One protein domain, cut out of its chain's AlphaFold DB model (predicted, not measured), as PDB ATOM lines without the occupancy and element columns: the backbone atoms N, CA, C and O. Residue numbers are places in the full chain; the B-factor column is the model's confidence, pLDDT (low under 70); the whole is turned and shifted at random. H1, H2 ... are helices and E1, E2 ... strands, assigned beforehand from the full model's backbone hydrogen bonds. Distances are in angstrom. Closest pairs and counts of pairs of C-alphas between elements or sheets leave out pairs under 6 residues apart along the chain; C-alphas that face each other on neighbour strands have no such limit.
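Overview. This is residues 93 to 219 and 252 to 291 of the 371 residues of the protein "Grasp-with-spasm system SPASM domain peptide maturase" of Chryseobacterium lactis (UniProt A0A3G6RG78). What shape is seen first? A twisted sheet of seven strands forms a wall, with H1 packed over one face and H2 and H3 following H1 in a row on that same side, farther off the sheet; H4 and the long stretch of residues 255 to 277 lie beyond the E7 end. What is it built of? The printed part has 167 residues, under half of them in named elements, in the order E1 H1 E2 H2 E3 H3 E4 E5 E6 E7 H4; the class is mixed, helices and strands. The mixed sheet runs E5 E6 E4 E3 E2 E1 E7. How large is it? It is compact, with a radius of gyration of the C-alphas of 16.3 A and spans of 47 by 32 by 30 A.

Along the chain. Where do the first elements run? E1, residues 103 to 108, begins at C-alpha 103 (15.673, 23.377, -23.482); H1, 110 to 124, spans 22.4 A, and E2, 130 to 138, spans 22.7 A and bends by 54 degrees at residue 135. What follows? H2 is 141 to 150, E3 158 to 164 spans 20.2 A, H3 is 171 to 180, E4 184 to 190 spans 17.2 A, E5 is 196 to 198 and E6 209 to 212. And after the cut? E7 is 252 to 254, and H4, 278 to 283, ends at C-alpha 283 (29.348, 17.482, -22.095).

Arrangement. How do the strands pair? E1 is parallel to E2, with N 106 and O 132 at 2.8 A, and to edge strand E7, with N 107 and O 254 at 2.9 A. Parallel too are E2 and E3 (N 133 and O 160, 2.8 A), E3 and E4 (N 188 and O 161, 2.8 A), and E4 and E6 (N 187 and O 209, 2.8 A). E5 and E6 form an antiparallel hairpin, with N 212 and O 196 at 2.8 A. Where are the helices? H1 is on the sheet at a height of 9.6 A, over E1, in two layers, a helix on one face of a sheet; H4 only grazes the sheet with residues 278 to 282. H1 touches H2 at a shallow tilt of 29 degrees, closest C-alphas Ala 117 and Gln 150, 4.9 A, and H2 touches H3 at 19 degrees, closest C-alphas Phe 148 and His 180, 6.2 A. Which units recur? E1 H1 E2, E2 H2 E3 and E3 H3 E4 are strand-helix-strand units, parallel neighbour strands with a helix between, each with a right-handed crossover. Do the helices' backbones hold throughout? Every O i to N i+4 pair is within hydrogen-bond range in H4, against 6 of 11 in H1, 5 of 6 in H2 and 4 of 6 in H3.

Size, cuts and confidence. How far does it reach? The two C-alphas farthest apart, those of Thr 203 and Gln 285, are 49.2 A apart. Where is the cut? Residues 220 to 251 are not printed, and C-alphas 219 and 252 are 16.2 A apart. Is any link long, or any confidence low? The link E7 to H4 is long, with 23 residues, and no printed residue has a pLDDT under 70.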
ATOM      1  N   THR A  93      10.739   5.802 -11.021       93.75
ATOM      2  CA  THR A  93      11.043   7.234 -10.903       93.75
ATOM      3  C   THR A  93      12.228   7.651 -11.769       93.75
ATOM      4  O   THR A  93      12.747   8.750 -11.600       93.75
ATOM      5  N   GLU A  94      12.684   6.783 -12.671       95.56
ATOM      6  CA  GLU A  94      13.779   7.088 -13.587       95.56
ATOM      7  C   GLU A  94      13.346   8.157 -14.597       95.56
ATOM      8  O   GLU A  94      12.346   8.011 -15.304       95.56
ATOM      9  N   PHE A  95      14.105   9.249 -14.672       95.75
ATOM     10  CA  PHE A  95      13.902  10.261 -15.696       95.75
ATOM     11  C   PHE A  95      14.580   9.833 -17.000       95.75
ATOM     12  O   PHE A  95      15.796   9.653 -17.049       95.75
ATOM     13  N   GLN A  96      13.796   9.708 -18.070       93.19
ATOM     14  CA  GLN A  96      14.275   9.241 -19.368       93.19
ATOM     15  C   GLN A  96      13.946  10.244 -20.472       93.19
ATOM     16  O   GLN A  96      12.786  10.551 -20.742       93.19
ATOM     17  N   VAL A  97      14.986  10.728 -21.150       94.56
ATOM     18  CA  VAL A  97      14.876  11.504 -22.388       94.56
ATOM     19  C   VAL A  97      16.147  11.285 -23.217       94.56
ATOM     20  O   VAL A  97      17.245  11.346 -22.659       94.56
ATOM     21  N   PRO A  98      16.040  11.030 -24.534       93.62
ATOM     22  CA  PRO A  98      17.210  10.746 -25.369       93.62
ATOM     23  C   PRO A  98      18.069  11.985 -25.665       93.62
ATOM     24  O   PRO A  98      19.190  11.849 -26.142       93.62
ATOM     25  N   SER A  99      17.549  13.192 -25.424       96.06
ATOM     26  CA  SER A  99      18.256  14.445 -25.695       96.06
ATOM     27  C   SER A  99      19.321  14.739 -24.638       96.06
ATOM     28  O   SER A  99      19.065  14.595 -23.442       96.06
ATOM     29  N   GLU A 100      20.485  15.233 -25.060       97.12
ATOM     30  CA  GLU A 100      21.512  15.747 -24.144       97.12
ATOM     31  C   GLU A 100      21.073  17.072 -23.520       97.12
ATOM     32  O   GLU A 100      21.226  17.271 -22.316       97.12
ATOM     33  N   ILE A 101      20.473  17.941 -24.334       98.00
ATOM     34  CA  ILE A 101      19.836  19.192 -23.929       98.00
ATOM     35  C   ILE A 101      18.399  19.171 -24.435       98.00
ATOM     36  O   ILE A 101      18.158  18.851 -25.593       98.00
ATOM     37  N   THR A 102      17.441  19.512 -23.581       97.50
ATOM     38  CA  THR A 102      16.015  19.586 -23.930       97.50
ATOM     39  C   THR A 102      15.593  21.021 -24.205       97.50
ATOM     40  O   THR A 102      14.905  21.267 -25.198       97.50
ATOM     41  N   ASN A 103      16.068  21.974 -23.392       98.06
ATOM     42  CA  ASN A 103      15.673  23.377 -23.482       98.06
ATOM     43  C   ASN A 103      16.873  24.323 -23.594       98.06
ATOM     44  O   ASN A 103      17.912  24.112 -22.960       98.06
ATOM     45  N   ALA A 104      16.686  25.413 -24.335       98.50
ATOM     46  CA  ALA A 104      17.670  26.479 -24.453       98.50
ATOM     47  C   ALA A 104      17.068  27.867 -24.215       98.50
ATOM     48  O   ALA A 104      15.916  28.126 -24.561       98.50
ATOM     49  N   ILE A 105      17.872  28.774 -23.661       98.75
ATOM     50  CA  ILE A 105      17.581  30.211 -23.632       98.75
ATOM     51  C   ILE A 105      18.647  30.932 -24.453       98.75
ATOM     52  O   ILE A 105      19.836  30.740 -24.219       98.75
ATOM     53  N   ILE A 106      18.242  31.774 -25.395       98.56
ATOM     54  CA  ILE A 106      19.154  32.543 -26.240       98.56
ATOM     55  C   ILE A 106      18.825  34.020 -26.064       98.56
ATOM     56  O   ILE A 106      17.757  34.472 -26.470       98.56
ATOM     57  N   GLU A 107      19.734  34.773 -25.463       98.19
ATOM     58  CA  GLU A 107      19.657  36.231 -25.436       98.19
ATOM     59  C   GLU A 107      20.289  36.794 -26.716       98.19
ATOM     60  O   GLU A 107      21.425  36.462 -27.059       98.19
ATOM     61  N   LEU A 108      19.564  37.651 -27.433       96.50
ATOM     62  CA  LEU A 108      20.014  38.244 -28.691       96.50
ATOM     63  C   LEU A 108      19.789  39.751 -28.722       96.50
ATOM     64  O   LEU A 108      18.841  40.284 -28.148       96.50
ATOM     65  N   LYS A 109      20.668  40.427 -29.464       95.62
ATOM     66  CA  LYS A 109      20.441  41.786 -29.948       95.62
ATOM     67  C   LYS A 109      19.923  41.734 -31.374       95.62
ATOM     68  O   LYS A 109      20.258  40.810 -32.122       95.62
ATOM     69  N   LEU A 110      19.211  42.769 -31.806       94.50
ATOM     70  CA  LEU A 110      18.831  42.918 -33.216       94.50
ATOM     71  C   LEU A 110      20.061  42.914 -34.135       94.50
ATOM     72  O   LEU A 110      20.051  42.303 -35.200       94.50
ATOM     73  N   SER A 111      21.165  43.517 -33.685       94.06
ATOM     74  CA  SER A 111      22.435  43.537 -34.421       94.06
ATOM     75  C   SER A 111      23.139  42.183 -34.512       94.06
ATOM     76  O   SER A 111      24.102  42.068 -35.261       94.06
ATOM     77  N   SER A 112      22.691  41.164 -33.776       92.31
ATOM     78  CA  SER A 112      23.273  39.818 -33.766       92.31
ATOM     79  C   SER A 112      22.269  38.736 -34.181       92.31
ATOM     80  O   SER A 112      22.545  37.549 -34.018       92.31
ATOM     81  N   ILE A 113      21.120  39.130 -34.742       93.62
ATOM     82  CA  ILE A 113      20.016  38.233 -35.111       93.62
ATOM     83  C   ILE A 113      20.415  37.167 -36.138       93.62
ATOM     84  O   ILE A 113      19.857  36.077 -36.138       93.62
ATOM     85  N   TYR A 114      21.401  37.463 -36.988       92.06
ATOM     86  CA  TYR A 114      21.875  36.580 -38.057       92.06
ATOM     87  C   TYR A 114      22.736  35.409 -37.554       92.06
ATOM     88  O   TYR A 114      23.085  34.527 -38.336       92.06
ATOM     89  N   TYR A 115      23.107  35.393 -36.269       93.19
ATOM     90  CA  TYR A 115      23.766  34.236 -35.655       93.19
ATOM     91  C   TYR A 115      22.774  33.168 -35.181       93.19
ATOM     92  O   TYR A 115      23.198  32.064 -34.843       93.19
ATOM     93  N   LEU A 116      21.470  33.473 -35.154       96.12
ATOM     94  CA  LEU A 116      20.458  32.575 -34.608       96.12
ATOM     95  C   LEU A 116      20.470  31.216 -35.317       96.12
ATOM     96  O   LEU A 116      20.493  30.197 -34.636       96.12
ATOM     97  N   ALA A 117      20.534  31.183 -36.653       95.38
ATOM     98  CA  ALA A 117      20.558  29.927 -37.412       95.38
ATOM     99  C   ALA A 117      21.687  28.968 -36.974       95.38
ATOM    100  O   ALA A 117      21.452  27.770 -36.809       95.38
ATOM    101  N   ASP A 118      22.895  29.491 -36.732       95.19
ATOM    102  CA  ASP A 118      24.034  28.689 -36.260       95.19
ATOM    103  C   ASP A 118      23.794  28.146 -34.845       95.19
ATOM    104  O   ASP A 118      24.011  26.962 -34.577       95.19
ATOM    105  N   TYR A 119      23.272  28.986 -33.947       96.88
ATOM    106  CA  TYR A 119      22.963  28.575 -32.576       96.88
ATOM    107  C   TYR A 119      21.906  27.474 -32.558       96.88
ATOM    108  O   TYR A 119      22.071  26.474 -31.858       96.88
ATOM    109  N   LEU A 120      20.846  27.633 -33.353       96.75
ATOM    110  CA  LEU A 120      19.778  26.647 -33.475       96.75
ATOM    111  C   LEU A 120      20.317  25.323 -34.015       96.75
ATOM    112  O   LEU A 120      20.069  24.294 -33.394       96.75
ATOM    113  N   SER A 121      21.131  25.338 -35.075       95.38
ATOM    114  CA  SER A 121      21.739  24.117 -35.627       95.38
ATOM    115  C   SER A 121      22.558  23.350 -34.582       95.38
ATOM    116  O   SER A 121      22.422  22.134 -34.465       95.38
ATOM    117  N   GLN A 122      23.380  24.040 -33.785       96.75
ATOM    118  CA  GLN A 122      24.165  23.391 -32.726       96.75
ATOM    119  C   GLN A 122      23.286  22.823 -31.596       96.75
ATOM    120  O   GLN A 122      23.643  21.824 -30.969       96.75
ATOM    121  N   LEU A 123      22.145  23.454 -31.309       97.12
ATOM    122  CA  LEU A 123      21.171  22.967 -30.328       97.12
ATOM    123  C   LEU A 123      20.412  21.734 -30.837       97.12
ATOM    124  O   LEU A 123      20.152  20.812 -30.060       97.12
ATOM    125  N   GLU A 124      20.097  21.677 -32.130       95.62
ATOM    126  CA  GLU A 124      19.457  20.512 -32.744       95.62
ATOM    127  C   GLU A 124      20.325  19.253 -32.646       95.62
ATOM    128  O   GLU A 124      19.810  18.175 -32.327       95.62
ATOM    129  N   ASP A 125      21.640  19.402 -32.834       95.12
ATOM    130  CA  ASP A 125      22.633  18.330 -32.675       95.12
ATOM    131  C   ASP A 125      22.667  17.758 -31.249       95.12
ATOM    132  O   ASP A 125      23.050  16.603 -31.043       95.12
ATOM    133  N   LEU A 126      22.250  18.547 -30.252       96.56
ATOM    134  CA  LEU A 126      22.136  18.133 -28.847       96.56
ATOM    135  C   LEU A 126      20.773  17.538 -28.493       96.56
ATOM    136  O   LEU A 126      20.551  17.120 -27.352       96.56
ATOM    137  N   GLY A 127      19.857  17.475 -29.456       96.31
ATOM    138  CA  GLY A 127      18.512  16.982 -29.224       96.31
ATOM    139  C   GLY A 127      17.558  18.030 -28.642       96.31
ATOM    140  O   GLY A 127      16.476  17.633 -28.207       96.31
ATOM    141  N   CYS A 128      17.917  19.318 -28.638       97.25
ATOM    142  CA  CYS A 128      17.079  20.384 -28.081       97.25
ATOM    143  C   CYS A 128      15.794  20.560 -28.894       97.25
ATOM    144  O   CYS A 128      15.816  20.488 -30.123       97.25
ATOM    145  N   PHE A 129      14.670  20.757 -28.201       96.25
ATOM    146  CA  PHE A 129      13.352  20.883 -28.829       96.25
ATOM    147  C   PHE A 129      12.511  22.060 -28.313       96.25
ATOM    148  O   PHE A 129      11.528  22.403 -28.965       96.25
ATOM    149  N   ASP A 130      12.905  22.699 -27.208       97.69
ATOM    150  CA  ASP A 130      12.218  23.862 -26.635       97.69
ATOM    151  C   ASP A 130      13.183  25.046 -26.503       97.69
ATOM    152  O   ASP A 130      14.226  24.935 -25.853       97.69
ATOM    153  N   ILE A 131      12.851  26.196 -27.084       98.19
ATOM    154  CA  ILE A 131      13.763  27.346 -27.129       98.19
ATOM    155  C   ILE A 131      13.050  28.622 -26.702       98.19
ATOM    156  O   ILE A 131      11.995  28.956 -27.225       98.19
ATOM    157  N   SER A 132      13.658  29.373 -25.789       98.44
ATOM    158  CA  SER A 132      13.267  30.748 -25.484       98.44
ATOM    159  C   SER A 132      14.269  31.707 -26.114       98.44
ATOM    160  O   SER A 132      15.451  31.672 -25.777       98.44
ATOM    161  N   ILE A 133      13.804  32.594 -26.986       98.38
ATOM    162  CA  ILE A 133      14.612  33.659 -27.583       98.38
ATOM    163  C   ILE A 133      14.235  34.973 -26.905       98.38
ATOM    164  O   ILE A 133      13.058  35.329 -26.843       98.38
ATOM    165  N   VAL A 134      15.221  35.679 -26.364       98.38
ATOM    166  CA  VAL A 134      15.015  36.869 -25.535       98.38
ATOM    167  C   VAL A 134      15.714  38.063 -26.156       98.38
ATOM    168  O   VAL A 134      16.924  38.043 -26.369       98.38
ATOM    169  N   PHE A 135      14.946  39.118 -26.388       97.81
ATOM    170  CA  PHE A 135      15.421  40.420 -26.824       97.81
ATOM    171  C   PHE A 135      15.059  41.468 -25.775       97.81
ATOM    172  O   PHE A 135      13.923  41.543 -25.308       97.81
ATOM    173  N   TYR A 136      16.021  42.324 -25.448       96.81
ATOM    174  CA  TYR A 136      15.827  43.493 -24.582       96.81
ATOM    175  C   TYR A 136      15.593  44.767 -25.400       96.81
ATOM    176  O   TYR A 136      15.961  45.863 -24.990       96.81
ATOM    177  N   GLU A 137      15.040  44.600 -26.597       96.50
ATOM    178  CA  GLU A 137      14.817  45.636 -27.599       96.50
ATOM    179  C   GLU A 137      13.416  45.437 -28.192       96.50
ATOM    180  O   GLU A 137      12.840  44.346 -28.106       96.50
ATOM    181  N   GLN A 138      12.857  46.493 -28.784       96.88
ATOM    182  CA  GLN A 138      11.600  46.391 -29.522       96.88
ATOM    183  C   GLN A 138      11.838  45.689 -30.859       96.88
ATOM    184  O   GLN A 138      12.800  46.000 -31.560       96.88
ATOM    185  N   ILE A 139      10.950  44.768 -31.228       95.50
ATOM    186  CA  ILE A 139      11.044  44.005 -32.477       95.50
ATOM    187  C   ILE A 139       9.838  44.339 -33.350       95.50
ATOM    188  O   ILE A 139       8.695  44.158 -32.933       95.50
ATOM    189  N   ASN A 140      10.097  44.803 -34.572       94.25
ATOM    190  CA  ASN A 140       9.056  45.028 -35.573       94.25
ATOM    191  C   ASN A 140       8.755  43.754 -36.377       94.25
ATOM    192  O   ASN A 140       9.456  42.744 -36.281       94.25
ATOM    193  N   GLU A 141       7.724  43.810 -37.216       94.50
ATOM    194  CA  GLU A 141       7.281  42.655 -38.004       94.50
ATOM    195  C   GLU A 141       8.382  42.059 -38.885       94.50
ATOM    196  O   GLU A 141       8.564  40.842 -38.907       94.50
ATOM    197  N   LYS A 142       9.158  42.904 -39.573       93.88
ATOM    198  CA  LYS A 142      10.247  42.442 -40.441       93.88
ATOM    199  C   LYS A 142      11.262  41.614 -39.655       93.88
ATOM    200  O   LYS A 142      11.639  40.534 -40.099       93.88
ATOM    201  N   CYS A 143      11.672  42.088 -38.481       95.06
ATOM    202  CA  CYS A 143      12.617  41.364 -37.643       95.06
ATOM    203  C   CYS A 143      12.044  40.024 -37.155       95.06
ATOM    204  O   CYS A 143      12.779  39.042 -37.132       95.06
ATOM    205  N   PHE A 144      10.747  39.932 -36.832       96.25
ATOM    206  CA  PHE A 144      10.117  38.637 -36.534       96.25
ATOM    207  C   PHE A 144      10.197  37.668 -37.717       96.25
ATOM    208  O   PHE A 144      10.559  36.509 -37.530       96.25
ATOM    209  N   LEU A 145       9.917  38.138 -38.933       95.00
ATOM    210  CA  LEU A 145      10.044  37.316 -40.139       95.00
ATOM    211  C   LEU A 145      11.498  36.868 -40.376       95.00
ATOM    212  O   LEU A 145      11.727  35.707 -40.721       95.00
ATOM    213  N   ASP A 146      12.479  37.738 -40.117       95.12
ATOM    214  CA  ASP A 146      13.906  37.403 -40.203       95.12
ATOM    215  C   ASP A 146      14.299  36.323 -39.172       95.12
ATOM    216  O   ASP A 146      15.050  35.403 -39.502       95.12
ATOM    217  N   ILE A 147      13.764  36.373 -37.943       95.88
ATOM    218  CA  ILE A 147      13.935  35.313 -36.926       95.88
ATOM    219  C   ILE A 147      13.328  34.008 -37.440       95.88
ATOM    220  O   ILE A 147      13.991  32.972 -37.434       95.88
ATOM    221  N   PHE A 148      12.082  34.052 -37.910       95.19
ATOM    222  CA  PHE A 148      11.358  32.863 -38.356       95.19
ATOM    223  C   PHE A 148      12.018  32.166 -39.535       95.19
ATOM    224  O   PHE A 148      12.074  30.939 -39.562       95.19
ATOM    225  N   SER A 149      12.606  32.931 -40.455       94.25
ATOM    226  CA  SER A 149      13.341  32.374 -41.594       94.25
ATOM    227  C   SER A 149      14.574  31.548 -41.196       94.25
ATOM    228  O   SER A 149      15.042  30.727 -41.983       94.25
ATOM    229  N   GLN A 150      15.094  31.745 -39.980       94.81
ATOM    230  CA  GLN A 150      16.260  31.038 -39.446       94.81
ATOM    231  C   GLN A 150      15.899  29.807 -38.606       94.81
ATOM    232  O   GLN A 150      16.788  29.027 -38.266       94.81
ATOM    233  N   ILE A 151      14.623  29.630 -38.247       92.81
ATOM    234  CA  ILE A 151      14.177  28.523 -37.397       92.81
ATOM    235  C   ILE A 151      14.015  27.258 -38.251       92.81
ATOM    236  O   ILE A 151      13.178  27.230 -39.165       92.81
ATOM    237  N   PRO A 152      14.761  26.181 -37.952       85.62
ATOM    238  CA  PRO A 152      14.676  24.958 -38.728       85.62
ATOM    239  C   PRO A 152      13.360  24.211 -38.416       85.62
ATOM    240  O   PRO A 152      12.808  24.283 -37.317       85.62
ATOM    241  N   GLN A 153      12.802  23.536 -39.425       79.94
ATOM    242  CA  GLN A 153      11.431  22.982 -39.420       79.94
ATOM    243  C   GLN A 153      11.360  21.499 -38.996       79.94
ATOM    244  O   GLN A 153      10.490  20.745 -39.427       79.94
ATOM    245  N   ASN A 154      12.323  21.053 -38.200       79.44
ATOM    246  CA  ASN A 154      12.633  19.657 -37.883       79.44
ATOM    247  C   ASN A 154      12.504  19.370 -36.376       79.44
ATOM    248  O   ASN A 154      11.443  18.912 -35.950       79.44
ATOM    249  N   ARG A 155      13.557  19.537 -35.557       87.00
ATOM    250  CA  ARG A 155      13.557  19.041 -34.167       87.00
ATOM    251  C   ARG A 155      12.967  20.035 -33.186       87.00
ATOM    252  O   ARG A 155      12.358  19.604 -32.207       87.00
ATOM    253  N   ILE A 156      13.165  21.328 -33.416       93.56
ATOM    254  CA  ILE A 156      12.626  22.373 -32.547       93.56
ATOM    255  C   ILE A 156      11.103  22.358 -32.667       93.56
ATOM    256  O   ILE A 156      10.555  22.513 -33.754       93.56
ATOM    257  N   LYS A 157      10.428  22.118 -31.542       93.25
ATOM    258  CA  LYS A 157       8.973  21.936 -31.457       93.25
ATOM    259  C   LYS A 157       8.276  23.123 -30.827       93.25
ATOM    260  O   LYS A 157       7.125  23.379 -31.166       93.25
ATOM    261  N   SER A 158       8.938  23.800 -29.893       96.06
ATOM    262  CA  SER A 158       8.351  24.933 -29.194       96.06
ATOM    263  C   SER A 158       9.323  26.097 -29.103       96.06
ATOM    264  O   SER A 158      10.513  25.932 -28.815       96.06
ATOM    265  N   ILE A 159       8.799  27.283 -29.395       97.12
ATOM    266  CA  ILE A 159       9.543  28.532 -29.351       97.12
ATOM    267  C   ILE A 159       8.751  29.556 -28.549       97.12
ATOM    268  O   ILE A 159       7.602  29.875 -28.868       97.12
ATOM    269  N   GLU A 160       9.387  30.072 -27.504       98.25
ATOM    270  CA  GLU A 160       8.955  31.260 -26.781       98.25
ATOM    271  C   GLU A 160       9.795  32.450 -27.250       98.25
ATOM    272  O   GLU A 160      11.022  32.363 -27.308       98.25
ATOM    273  N   ILE A 161       9.150  33.570 -27.576       97.94
ATOM    274  CA  ILE A 161       9.856  34.820 -27.880       97.94
ATOM    275  C   ILE A 161       9.492  35.867 -26.842       97.94
ATOM    276  O   ILE A 161       8.317  36.157 -26.622       97.94
ATOM    277  N   ILE A 162      10.508  36.453 -26.222       98.25
ATOM    278  CA  ILE A 162      10.385  37.542 -25.257       98.25
ATOM    279  C   ILE A 162      11.019  38.779 -25.890       98.25
ATOM    280  O   ILE A 162      12.164  38.725 -26.329       98.25
ATOM    281  N   SER A 163      10.280  39.882 -25.962       97.88
ATOM    282  CA  SER A 163      10.753  41.147 -26.543       97.88
ATOM    283  C   SER A 163      10.113  42.346 -25.854       97.88
ATOM    284  O   SER A 163       9.108  42.181 -25.158       97.88
ATOM    285  N   MET A 164      10.657  43.550 -26.040       97.56
ATOM    286  CA  MET A 164       9.936  44.755 -25.626       97.56
ATOM    287  C   MET A 164       8.744  44.999 -26.553       97.56
ATOM    288  O   MET A 164       8.803  44.736 -27.756       97.56
ATOM    289  N   TRP A 165       7.662  45.526 -25.992       97.81
ATOM    290  CA  TRP A 165       6.469  45.887 -26.739       97.81
ATOM    291  C   TRP A 165       6.778  46.958 -27.796       97.81
ATOM    292  O   TRP A 165       7.481  47.932 -27.531       97.81
ATOM    293  N   HIS A 166       6.217  46.767 -28.987       97.06
ATOM    294  CA  HIS A 166       6.271  47.679 -30.124       97.06
ATOM    295  C   HIS A 166       4.843  48.104 -30.495       97.06
ATOM    296  O   HIS A 166       3.907  47.310 -30.381       97.06
ATOM    297  N   GLU A 167       4.669  49.332 -30.983       95.38
ATOM    298  CA  GLU A 167       3.346  49.914 -31.270       95.38
ATOM    299  C   GLU A 167       2.545  49.182 -32.356       95.38
ATOM    300  O   GLU A 167       1.315  49.215 -32.366       95.38
ATOM    301  N   GLU A 168       3.232  48.454 -33.236       95.12
ATOM    302  CA  GLU A 168       2.609  47.632 -34.280       95.12
ATOM    303  C   GLU A 168       1.933  46.359 -33.741       95.12
ATOM    304  O   GLU A 168       1.186  45.710 -34.477       95.12
ATOM    305  N   ILE A 169       2.176  45.974 -32.483       95.44
ATOM    306  CA  ILE A 169       1.677  44.716 -31.921       95.44
ATOM    307  C   ILE A 169       0.166  44.798 -31.689       95.44
ATOM    308  O   ILE A 169      -0.325  45.462 -30.775       95.44
ATOM    309  N   ASN A 170      -0.575  44.053 -32.502       93.38
ATOM    310  CA  ASN A 170      -2.025  43.887 -32.432       93.38
ATOM    311  C   ASN A 170      -2.447  42.545 -33.062       93.38
ATOM    312  O   ASN A 170      -1.616  41.779 -33.550       93.38
ATOM    313  N   ASP A 171      -3.749  42.251 -33.085       93.06
ATOM    314  CA  ASP A 171      -4.266  41.000 -33.659       93.06
ATOM    315  C   ASP A 171      -3.875  40.812 -35.138       93.06
ATOM    316  O   ASP A 171      -3.541  39.701 -35.547       93.06
ATOM    317  N   THR A 172      -3.821  41.890 -35.931       93.31
ATOM    318  CA  THR A 172      -3.453  41.804 -37.358       93.31
ATOM    319  C   THR A 172      -1.973  41.460 -37.532       93.31
ATOM    320  O   THR A 172      -1.622  40.678 -38.413       93.31
ATOM    321  N   PHE A 173      -1.106  42.004 -36.675       94.38
ATOM    322  CA  PHE A 173       0.309  41.638 -36.615       94.38
ATOM    323  C   PHE A 173       0.480  40.137 -36.338       94.38
ATOM    324  O   PHE A 173       1.160  39.446 -37.093       94.38
ATOM    325  N   PHE A 174      -0.217  39.585 -35.339       94.38
ATOM    326  CA  PHE A 174      -0.133  38.150 -35.030       94.38
ATOM    327  C   PHE A 174      -0.630  37.263 -36.177       94.38
ATOM    328  O   PHE A 174       0.014  36.267 -36.509       94.38
ATOM    329  N   MET A 175      -1.733  37.646 -36.827       90.12
ATOM    330  CA  MET A 175      -2.262  36.917 -37.983       90.12
ATOM    331  C   MET A 175      -1.258  36.834 -39.137       90.12
ATOM    332  O   MET A 175      -1.195  35.804 -39.807       90.12
ATOM    333  N   ARG A 176      -0.471  37.895 -39.368       91.12
ATOM    334  CA  ARG A 176       0.588  37.900 -40.388       91.12
ATOM    335  C   ARG A 176       1.770  37.016 -40.008       91.12
ATOM    336  O   ARG A 176       2.375  36.436 -40.895       91.12
ATOM    337  N   LEU A 177       2.067  36.867 -38.717       92.00
ATOM    338  CA  LEU A 177       3.186  36.058 -38.231       92.00
ATOM    339  C   LEU A 177       2.919  34.545 -38.242       92.00
ATOM    340  O   LEU A 177       3.823  33.782 -38.583       92.00
ATOM    341  N   ASN A 178       1.704  34.098 -37.899       88.00
ATOM    342  CA  ASN A 178       1.388  32.666 -37.746       88.00
ATOM    343  C   ASN A 178       1.881  31.745 -38.874       88.00
ATOM    344  O   ASN A 178       2.410  30.680 -38.556       88.00
ATOM    345  N   PRO A 179       1.706  32.080 -40.171       88.44
ATOM    346  CA  PRO A 179       2.048  31.152 -41.247       88.44
ATOM    347  C   PRO A 179       3.553  30.881 -41.357       88.44
ATOM    348  O   PRO A 179       3.947  29.911 -41.999       88.44
ATOM    349  N   HIS A 180       4.391  31.736 -40.764       91.00
ATOM    350  CA  HIS A 180       5.842  31.693 -40.935       91.00
ATOM    351  C   HIS A 180       6.563  30.840 -39.892       91.00
ATOM    352  O   HIS A 180       7.676  30.392 -40.157       91.00
ATOM    353  N   CYS A 181       5.967  30.607 -38.719       87.94
ATOM    354  CA  CYS A 181       6.588  29.779 -37.687       87.94
ATOM    355  C   CYS A 181       5.534  29.103 -36.794       87.94
ATOM    356  O   CYS A 181       5.175  29.640 -35.742       87.94
ATOM    357  N   PRO A 182       5.042  27.911 -37.179       88.94
ATOM    358  CA  PRO A 182       4.076  27.160 -36.377       88.94
ATOM    359  C   PRO A 182       4.650  26.651 -35.045       88.94
ATOM    360  O   PRO A 182       3.887  26.246 -34.174       88.94
ATOM    361  N   GLN A 183       5.978  26.665 -34.869       93.88
ATOM    362  CA  GLN A 183       6.632  26.266 -33.620       93.88
ATOM    363  C   GLN A 183       6.482  27.301 -32.497       93.88
ATOM    364  O   GLN A 183       6.748  26.974 -31.338       93.88
ATOM    365  N   VAL A 184       6.091  28.548 -32.795       95.31
ATOM    366  CA  VAL A 184       5.880  29.548 -31.741       95.31
ATOM    367  C   VAL A 184       4.698  29.123 -30.881       95.31
ATOM    368  O   VAL A 184       3.568  29.051 -31.354       95.31
ATOM    369  N   CYS A 185       4.952  28.876 -29.598       96.25
ATOM    370  CA  CYS A 185       3.920  28.513 -28.627       96.25
ATOM    371  C   CYS A 185       3.525  29.700 -27.741       96.25
ATOM    372  O   CYS A 185       2.402  29.748 -27.223       96.25
ATOM    373  N   LYS A 186       4.431  30.674 -27.575       97.50
ATOM    374  CA  LYS A 186       4.218  31.835 -26.714       97.50
ATOM    375  C   LYS A 186       5.036  33.050 -27.147       97.50
ATOM    376  O   LYS A 186       6.208  32.937 -27.491       97.50
ATOM    377  N   MET A 187       4.428  34.226 -27.049       97.69
ATOM    378  CA  MET A 187       5.122  35.510 -27.121       97.69
ATOM    379  C   MET A 187       4.880  36.319 -25.849       97.69
ATOM    380  O   MET A 187       3.751  36.394 -25.351       97.69
ATOM    381  N   VAL A 188       5.937  36.929 -25.324       97.94
ATOM    382  CA  VAL A 188       5.898  37.816 -24.160       97.94
ATOM    383  C   VAL A 188       6.418  39.189 -24.564       97.94
ATOM    384  O   VAL A 188       7.537  39.317 -25.056       97.94
ATOM    385  N   PHE A 189       5.612  40.216 -24.316       98.06
ATOM    386  CA  PHE A 189       5.920  41.608 -24.610       98.06
ATOM    387  C   PHE A 189       6.079  42.388 -23.307       98.06
ATOM    388  O   PHE A 189       5.103  42.629 -22.594       98.06
ATOM    389  N   THR A 190       7.319  42.729 -22.977       97.75
ATOM    390  CA  THR A 190       7.703  43.487 -21.776       97.75
ATOM    391  C   THR A 190       7.649  44.985 -22.057       97.75
ATOM    392  O   THR A 190       7.559  45.389 -23.216       97.75
ATOM    393  N   SER A 191       7.665  45.829 -21.023       96.88
ATOM    394  CA  SER A 191       7.489  47.286 -21.189       96.88
ATOM    395  C   SER A 191       6.220  47.657 -21.981       96.88
ATOM    396  O   SER A 191       6.189  48.642 -22.716       96.88
ATOM    397  N   SER A 192       5.180  46.830 -21.872       97.38
ATOM    398  CA  SER A 192       3.885  47.038 -22.517       97.38
ATOM    399  C   SER A 192       3.113  48.170 -21.828       97.38
ATOM    400  O   SER A 192       3.223  48.330 -20.614       97.38
ATOM    401  N   PRO A 193       2.254  48.925 -22.535       97.44
ATOM    402  CA  PRO A 193       1.377  49.910 -21.897       97.44
ATOM    403  C   PRO A 193       0.328  49.294 -20.950       97.44
ATOM    404  O   PRO A 193      -0.361  50.023 -20.240       97.44
ATOM    405  N   PHE A 194       0.177  47.967 -20.939       97.31
ATOM    406  CA  PHE A 194      -0.779  47.243 -20.100       97.31
ATOM    407  C   PHE A 194      -0.301  45.824 -19.753       97.31
ATOM    408  O   PHE A 194       0.467  45.212 -20.501       97.31
ATOM    409  N   ASP A 195      -0.817  45.287 -18.643       97.75
ATOM    410  CA  ASP A 195      -0.677  43.880 -18.263       97.75
ATOM    411  C   ASP A 195      -1.866  43.079 -18.803       97.75
ATOM    412  O   ASP A 195      -3.025  43.445 -18.596       97.75
ATOM    413  N   SER A 196      -1.601  41.981 -19.509       97.00
ATOM    414  CA  SER A 196      -2.652  41.106 -20.034       97.00
ATOM    415  C   SER A 196      -2.113  39.718 -20.370       97.00
ATOM    416  O   SER A 196      -0.948  39.550 -20.729       97.00
ATOM    417  N   VAL A 197      -2.978  38.709 -20.286       96.31
ATOM    418  CA  VAL A 197      -2.702  37.351 -20.759       96.31
ATOM    419  C   VAL A 197      -3.817  36.959 -21.713       96.31
ATOM    420  O   VAL A 197      -4.986  36.949 -21.335       96.31
ATOM    421  N   ALA A 198      -3.452  36.611 -22.943       95.25
ATOM    422  CA  ALA A 198      -4.382  36.138 -23.955       95.25
ATOM    423  C   ALA A 198      -3.942  34.743 -24.437       95.25
ATOM    424  O   ALA A 198      -2.852  34.615 -25.004       95.25
ATOM    425  N   PRO A 199      -4.743  33.683 -24.221       94.69
ATOM    426  CA  PRO A 199      -4.430  32.349 -24.737       94.69
ATOM    427  C   PRO A 199      -4.482  32.323 -26.271       94.69
ATOM    428  O   PRO A 199      -4.867  33.315 -26.883       94.69
ATOM    429  N   TRP A 200      -4.106  31.213 -26.910       90.94
ATOM    430  CA  TRP A 200      -4.396  31.007 -28.336       90.94
ATOM    431  C   TRP A 200      -5.884  31.262 -28.651       90.94
ATOM    432  O   TRP A 200      -6.762  31.002 -27.826       90.94
ATOM    433  N   ASP A 201      -6.161  31.820 -29.827       90.31
ATOM    434  CA  ASP A 201      -7.499  32.222 -30.261       90.31
ATOM    435  C   ASP A 201      -7.732  31.752 -31.698       90.31
ATOM    436  O   ASP A 201      -7.302  32.381 -32.669       90.31
ATOM    437  N   GLN A 202      -8.428  30.623 -31.834       87.38
ATOM    438  CA  GLN A 202      -8.747  30.045 -33.137       87.38
ATOM    439  C   GLN A 202      -9.659  30.959 -33.966       87.38
ATOM    440  O   GLN A 202      -9.530  30.995 -35.188       87.38
ATOM    441  N   THR A 203     -10.550  31.727 -33.328       89.12
ATOM    442  CA  THR A 203     -11.502  32.606 -34.034       89.12
ATOM    443  C   THR A 203     -10.796  33.760 -34.729       89.12
ATOM    444  O   THR A 203     -11.189  34.168 -35.820       89.12
ATOM    445  N   LYS A 204      -9.706  34.238 -34.127       86.44
ATOM    446  CA  LYS A 204      -8.845  35.282 -34.683       86.44
ATOM    447  C   LYS A 204      -7.695  34.737 -35.520       86.44
ATOM    448  O   LYS A 204      -6.888  35.527 -35.992       86.44
ATOM    449  N   ASN A 205      -7.604  33.414 -35.688       87.94
ATOM    450  CA  ASN A 205      -6.439  32.747 -36.254       87.94
ATOM    451  C   ASN A 205      -5.157  33.244 -35.567       87.94
ATOM    452  O   ASN A 205      -4.341  33.909 -36.191       87.94
ATOM    453  N   ILE A 206      -5.011  32.993 -34.264       91.00
ATOM    454  CA  ILE A 206      -3.808  33.279 -33.470       91.00
ATOM    455  C   ILE A 206      -3.444  32.005 -32.715       91.00
ATOM    456  O   ILE A 206      -4.178  31.571 -31.829       91.00
ATOM    457  N   LEU A 207      -2.323  31.385 -33.084       91.06
ATOM    458  CA  LEU A 207      -2.013  29.994 -32.716       91.06
ATOM    459  C   LEU A 207      -1.080  29.855 -31.503       91.06
ATOM    460  O   LEU A 207      -0.624  28.759 -31.201       91.06
ATOM    461  N   PHE A 208      -0.817  30.949 -30.789       94.50
ATOM    462  CA  PHE A 208       0.092  30.982 -29.645       94.50
ATOM    463  C   PHE A 208      -0.449  31.822 -28.489       94.50
ATOM    464  O   PHE A 208      -1.302  32.702 -28.657       94.50
ATOM    465  N   HIS A 209       0.075  31.563 -27.292       96.06
ATOM    466  CA  HIS A 209      -0.197  32.373 -26.110       96.06
ATOM    467  C   HIS A 209       0.504  33.728 -26.207       96.06
ATOM    468  O   HIS A 209       1.632  33.831 -26.680       96.06
ATOM    469  N   ARG A 210      -0.146  34.776 -25.711       96.81
ATOM    470  CA  ARG A 210       0.400  36.133 -25.664       96.81
ATOM    471  C   ARG A 210       0.349  36.636 -24.239       96.81
ATOM    472  O   ARG A 210      -0.668  36.497 -23.558       96.81
ATOM    473  N   GLN A 211       1.439  37.233 -23.798       97.56
ATOM    474  CA  GLN A 211       1.523  37.865 -22.495       97.56
ATOM    475  C   GLN A 211       2.093  39.266 -22.659       97.56
ATOM    476  O   GLN A 211       3.134  39.449 -23.278       97.56
ATOM    477  N   PHE A 212       1.410  40.240 -22.084       98.06
ATOM    478  CA  PHE A 212       1.803  41.637 -22.056       98.06
ATOM    479  C   PHE A 212       2.123  41.989 -20.615       98.06
ATOM    480  O   PHE A 212       1.346  41.652 -19.718       98.06
ATOM    481  N   VAL A 213       3.284  42.596 -20.394       96.88
ATOM    482  CA  VAL A 213       3.787  42.918 -19.061       96.88
ATOM    483  C   VAL A 213       4.250  44.366 -19.042       96.88
ATOM    484  O   VAL A 213       5.098  44.748 -19.847       96.88
ATOM    485  N   THR A 214       3.726  45.165 -18.114       97.00
ATOM    486  CA  THR A 214       4.104  46.584 -17.952       97.00
ATOM    487  C   THR A 214       5.538  46.763 -17.482       97.00
ATOM    488  O   THR A 214       6.211  47.734 -17.813       97.00
ATOM    489  N   LYS A 215       6.025  45.790 -16.716       94.06
ATOM    490  CA  LYS A 215       7.376  45.780 -16.177       94.06
ATOM    491  C   LYS A 215       8.427  45.683 -17.283       94.06
ATOM    492  O   LYS A 215       8.375  44.787 -18.127       94.06
ATOM    493  N   GLU A 216       9.429  46.551 -17.203       92.12
ATOM    494  CA  GLU A 216      10.652  46.425 -17.987       92.12
ATOM    495  C   GLU A 216      11.475  45.229 -17.493       92.12
ATOM    496  O   GLU A 216      11.712  45.058 -16.294       92.12
ATOM    497  N   ILE A 217      11.911  44.388 -18.428       91.94
ATOM    498  CA  ILE A 217      12.796  43.256 -18.163       91.94
ATOM    499  C   ILE A 217      13.996  43.413 -19.084       91.94
ATOM    500  O   ILE A 217      13.848  43.335 -20.298       91.94
ATOM    501  N   ASN A 218      15.170  43.623 -18.495       92.19
ATOM    502  CA  ASN A 218      16.438  43.828 -19.204       92.19
ATOM    503  C   ASN A 218      17.510  42.783 -18.839       92.19
ATOM    504  O   ASN A 218      18.628  42.831 -19.347       92.19
ATOM    505  N   ASN A 219      17.187  41.864 -17.923       93.00
ATOM    506  CA  ASN A 219      18.023  40.743 -17.505       93.00
ATOM    507  C   ASN A 219      17.192  39.700 -16.726       93.00
ATOM    508  O   ASN A 219      16.000  39.873 -16.457       93.00
ATOM    509  N   ILE A 252      20.590  24.688 -21.353       98.75
ATOM    510  CA  ILE A 252      21.704  25.527 -21.783       98.75
ATOM    511  C   ILE A 252      21.212  26.940 -22.058       98.75
ATOM    512  O   ILE A 252      20.044  27.172 -22.361       98.75
ATOM    513  N   ALA A 253      22.113  27.899 -21.953       98.69
ATOM    514  CA  ALA A 253      21.853  29.270 -22.309       98.69
ATOM    515  C   ALA A 253      23.014  29.856 -23.103       98.69
ATOM    516  O   ALA A 253      24.175  29.516 -22.869       98.69
ATOM    517  N   ILE A 254      22.683  30.759 -24.015       98.56
ATOM    518  CA  ILE A 254      23.622  31.645 -24.692       98.56
ATOM    519  C   ILE A 254      23.257  33.048 -24.232       98.56
ATOM    520  O   ILE A 254      22.127  33.487 -24.452       98.56
ATOM    521  N   ASP A 255      24.176  33.705 -23.529       97.50
ATOM    522  CA  ASP A 255      23.912  35.044 -23.013       97.50
ATOM    523  C   ASP A 255      24.011  36.124 -24.099       97.50
ATOM    524  O   ASP A 255      24.452  35.868 -25.222       97.50
ATOM    525  N   ILE A 256      23.634  37.357 -23.749       96.19
ATOM    526  CA  ILE A 256      23.580  38.498 -24.683       96.19
ATOM    527  C   ILE A 256      24.939  38.845 -25.320       96.19
ATOM    528  O   ILE A 256      25.016  39.616 -26.280       96.19
ATOM    529  N   HIS A 257      26.029  38.306 -24.770       95.94
ATOM    530  CA  HIS A 257      27.392  38.476 -25.258       95.94
ATOM    531  C   HIS A 257      27.910  37.251 -26.020       95.94
ATOM    532  O   HIS A 257      29.038  37.297 -26.499       95.94
ATOM    533  N   GLY A 258      27.116  36.185 -26.161       96.81
ATOM    534  CA  GLY A 258      27.507  34.940 -26.820       96.81
ATOM    535  C   GLY A 258      28.237  33.949 -25.908       96.81
ATOM    536  O   GLY A 258      28.830  32.987 -26.406       96.81
ATOM    537  N   ASN A 259      28.230  34.146 -24.587       98.25
ATOM    538  CA  ASN A 259      28.814  33.178 -23.661       98.25
ATOM    539  C   ASN A 259      27.860  32.008 -23.420       98.25
ATOM    540  O   ASN A 259      26.654  32.193 -23.259       98.25
ATOM    541  N   ILE A 260      28.416  30.806 -23.312       98.69
ATOM    542  CA  ILE A 260      27.667  29.581 -23.027       98.69
ATOM    543  C   ILE A 260      27.506  29.433 -21.510       98.69
ATOM    544  O   ILE A 260      28.490  29.494 -20.771       98.69
ATOM    545  N   LYS A 261      26.277  29.222 -21.032       98.50
ATOM    546  CA  LYS A 261      25.905  29.131 -19.609       98.50
ATOM    547  C   LYS A 261      24.879  28.019 -19.369       98.50
ATOM    548  O   LYS A 261      24.269  27.524 -20.308       98.50
ATOM    549  N   ASN A 262      24.628  27.643 -18.111       97.12
ATOM    550  CA  ASN A 262      23.475  26.786 -17.776       97.12
ATOM    551  C   ASN A 262      22.144  27.561 -17.816       97.12
ATOM    552  O   ASN A 262      21.094  27.018 -18.133       97.12
ATOM    553  N   CYS A 263      22.199  28.834 -17.431       97.25
ATOM    554  CA  CYS A 263      21.095  29.786 -17.374       97.25
ATOM    555  C   CYS A 263      21.712  31.188 -17.515       97.25
ATOM    556  O   CYS A 263      22.821  31.383 -17.008       97.25
ATOM    557  N   PRO A 264      21.044  32.175 -18.139       97.00
ATOM    558  CA  PRO A 264      21.630  33.508 -18.325       97.00
ATOM    559  C   PRO A 264      22.070  34.188 -17.019       97.00
ATOM    560  O   PRO A 264      23.079  34.891 -16.985       97.00
ATOM    561  N   ALA A 265      21.352  33.917 -15.923       96.31
ATOM    562  CA  ALA A 265      21.648  34.449 -14.593       96.31
ATOM    563  C   ALA A 265      22.838  33.770 -13.888       96.31
ATOM    564  O   ALA A 265      23.266  34.245 -12.837       96.31
ATOM    565  N   MET A 266      23.365  32.659 -14.412       96.06
ATOM    566  CA  MET A 266      24.517  31.997 -13.800       96.06
ATOM    567  C   MET A 266      25.794  32.825 -14.019       96.06
ATOM    568  O   MET A 266      26.012  33.345 -15.121       96.06
ATOM    569  N   PRO A 267      26.661  32.940 -12.997       92.81
ATOM    570  CA  PRO A 267      27.890  33.723 -13.104       92.81
ATOM    571  C   PRO A 267      28.953  33.031 -13.971       92.81
ATOM    572  O   PRO A 267      29.695  33.696 -14.690       92.81
ATOM    573  N   THR A 268      29.019  31.700 -13.926       95.38
ATOM    574  CA  THR A 268      30.012  30.912 -14.663       95.38
ATOM    575  C   THR A 268      29.675  30.850 -16.151       95.38
ATOM    576  O   THR A 268      28.538  30.549 -16.519       95.38
ATOM    577  N   ASN A 269      30.677  31.094 -16.999       96.06
ATOM    578  CA  ASN A 269      30.623  30.817 -18.433       96.06
ATOM    579  C   ASN A 269      31.463  29.575 -18.774       96.06
ATOM    580  O   ASN A 269      32.434  29.263 -18.087       96.06
ATOM    581  N   PHE A 270      31.084  28.885 -19.845       98.06
ATOM    582  CA  PHE A 270      31.708  27.643 -20.312       98.06
ATOM    583  C   PHE A 270      32.298  27.801 -21.718       98.06
ATOM    584  O   PHE A 270      32.306  26.863 -22.511       98.06
ATOM    585  N   GLY A 271      32.775  29.009 -22.028       98.06
ATOM    586  CA  GLY A 271      33.267  29.393 -23.349       98.06
ATOM    587  C   GLY A 271      32.303  30.300 -24.109       98.06
ATOM    588  O   GLY A 271      31.273  30.733 -23.591       98.06
ATOM    589  N   HIS A 272      32.668  30.595 -25.352       98.06
ATOM    590  CA  HIS A 272      31.953  31.525 -26.219       98.06
ATOM    591  C   HIS A 272      31.551  30.819 -27.515       98.06
ATOM    592  O   HIS A 272      32.367  30.124 -28.117       98.06
ATOM    593  N   VAL A 273      30.323  31.031 -27.989       96.00
ATOM    594  CA  VAL A 273      29.722  30.296 -29.126       96.00
ATOM    595  C   VAL A 273      30.514  30.375 -30.436       96.00
ATOM    596  O   VAL A 273      30.447  29.469 -31.256       96.00
ATOM    597  N   LYS A 274      31.313  31.432 -30.631       94.56
ATOM    598  CA  LYS A 274      32.207  31.574 -31.802       94.56
ATOM    599  C   LYS A 274      33.455  30.684 -31.759       94.56
ATOM    600  O   LYS A 274      34.081  30.474 -32.792       94.56
ATOM    601  N   THR A 275      33.869  30.235 -30.578       96.94
ATOM    602  CA  THR A 275      35.135  29.508 -30.367       96.94
ATOM    603  C   THR A 275      34.936  28.146 -29.714       96.94
ATOM    604  O   THR A 275      35.847  27.325 -29.719       96.94
ATOM    605  N   THR A 276      33.762  27.899 -29.142       97.81
ATOM    606  CA  THR A 276      33.422  26.698 -28.383       97.81
ATOM    607  C   THR A 276      32.107  26.152 -28.912       97.81
ATOM    608  O   THR A 276      31.113  26.875 -28.953       97.81
ATOM    609  N   LYS A 277      32.085  24.872 -29.299       98.06
ATOM    610  CA  LYS A 277      30.843  24.212 -29.710       98.06
ATOM    611  C   LYS A 277      29.947  24.010 -28.495       98.06
ATOM    612  O   LYS A 277      30.435  23.601 -27.437       98.06
ATOM    613  N   LEU A 278      28.636  24.193 -28.654       98.44
ATOM    614  CA  LEU A 278      27.674  23.967 -27.564       98.44
ATOM    615  C   LEU A 278      27.786  22.554 -26.980       98.44
ATOM    616  O   LEU A 278      27.687  22.371 -25.770       98.44
ATOM    617  N   LYS A 279      28.052  21.563 -27.838       98.06
ATOM    618  CA  LYS A 279      28.247  20.169 -27.432       98.06
ATOM    619  C   LYS A 279      29.420  19.983 -26.478       98.06
ATOM    620  O   LYS A 279      29.266  19.303 -25.468       98.06
ATOM    621  N   ASP A 280      30.557  20.607 -26.758       98.06
ATOM    622  CA  ASP A 280      31.753  20.457 -25.925       98.06
ATOM    623  C   ASP A 280      31.523  21.071 -24.536       98.06
ATOM    624  O   ASP A 280      31.860  20.466 -23.518       98.06
ATOM    625  N   ALA A 281      30.857  22.229 -24.481       98.06
ATOM    626  CA  ALA A 281      30.464  22.855 -23.222       98.06
ATOM    627  C   ALA A 281      29.463  21.987 -22.437       98.06
ATOM    628  O   ALA A 281      29.695  21.697 -21.262       98.06
ATOM    629  N   ALA A 282      28.391  21.520 -23.088       97.50
ATOM    630  CA  ALA A 282      27.312  20.747 -22.465       97.50
ATOM    631  C   ALA A 282      27.750  19.370 -21.936       97.50
ATOM    632  O   ALA A 282      27.145  18.852 -20.994       97.50
ATOM    633  N   LEU A 283      28.777  18.760 -22.537       95.69
ATOM    634  CA  LEU A 283      29.348  17.482 -22.095       95.69
ATOM    635  C   LEU A 283      30.400  17.648 -20.985       95.69
ATOM    636  O   LEU A 283      30.806  16.655 -20.380       95.69
ATOM    637  N   SER A 284      30.851  18.872 -20.703       97.00
ATOM    638  CA  SER A 284      31.884  19.106 -19.695       97.00
ATOM    639  C   SER A 284      31.378  18.846 -18.270       97.00
ATOM    640  O   SER A 284      30.237  19.154 -17.918       97.00
ATOM    641  N   GLN A 285      32.260  18.321 -17.416       96.00
ATOM    642  CA  GLN A 285      31.934  18.032 -16.017       96.00
ATOM    643  C   GLN A 285      31.503  19.294 -15.253       96.00
ATOM    644  O   GLN A 285      30.526  19.262 -14.511       96.00
ATOM    645  N   ASN A 286      32.186  20.421 -15.478       95.44
ATOM    646  CA  ASN A 286      31.879  21.681 -14.799       95.44
ATOM    647  C   ASN A 286      30.501  22.229 -15.191       95.44
ATOM    648  O   ASN A 286      29.798  22.765 -14.339       95.44
ATOM    649  N   PHE A 287      30.087  22.067 -16.454       97.94
ATOM    650  CA  PHE A 287      28.743  22.452 -16.889       97.94
ATOM    651  C   PHE A 287      27.671  21.631 -16.173       97.94
ATOM    652  O   PHE A 287      26.627  22.157 -15.791       97.94
ATOM    653  N   ARG A 288      27.937  20.342 -15.952       97.44
ATOM    654  CA  ARG A 288      27.005  19.403 -15.315       97.44
ATOM    655  C   ARG A 288      27.080  19.392 -13.789       97.44
ATOM    656  O   ARG A 288      26.324  18.655 -13.171       97.44
ATOM    657  N   ALA A 289      27.925  20.218 -13.166       96.62
ATOM    658  CA  ALA A 289      28.180  20.171 -11.723       96.62
ATOM    659  C   ALA A 289      26.901  20.244 -10.865       96.62
ATOM    660  O   ALA A 289      26.773  19.524  -9.881       96.62
ATOM    661  N   TYR A 290      25.923  21.064 -11.267       97.00
ATOM    662  CA  TYR A 290      24.642  21.198 -10.564       97.00
ATOM    663  C   TYR A 290      23.556  20.208 -11.012       97.00
ATOM    664  O   TYR A 290      22.481  20.210 -10.420       97.00
ATOM    665  N   TRP A 291      23.773  19.390 -12.046       97.25
ATOM    666  CA  TRP A 291      22.709  18.553 -12.619       97.25
ATOM    667  C   TRP A 291      22.135  17.573 -11.603       97.25
ATOM    668  O   TRP A 291      20.919  17.483 -11.481       97.25
TER     669      TRP A 291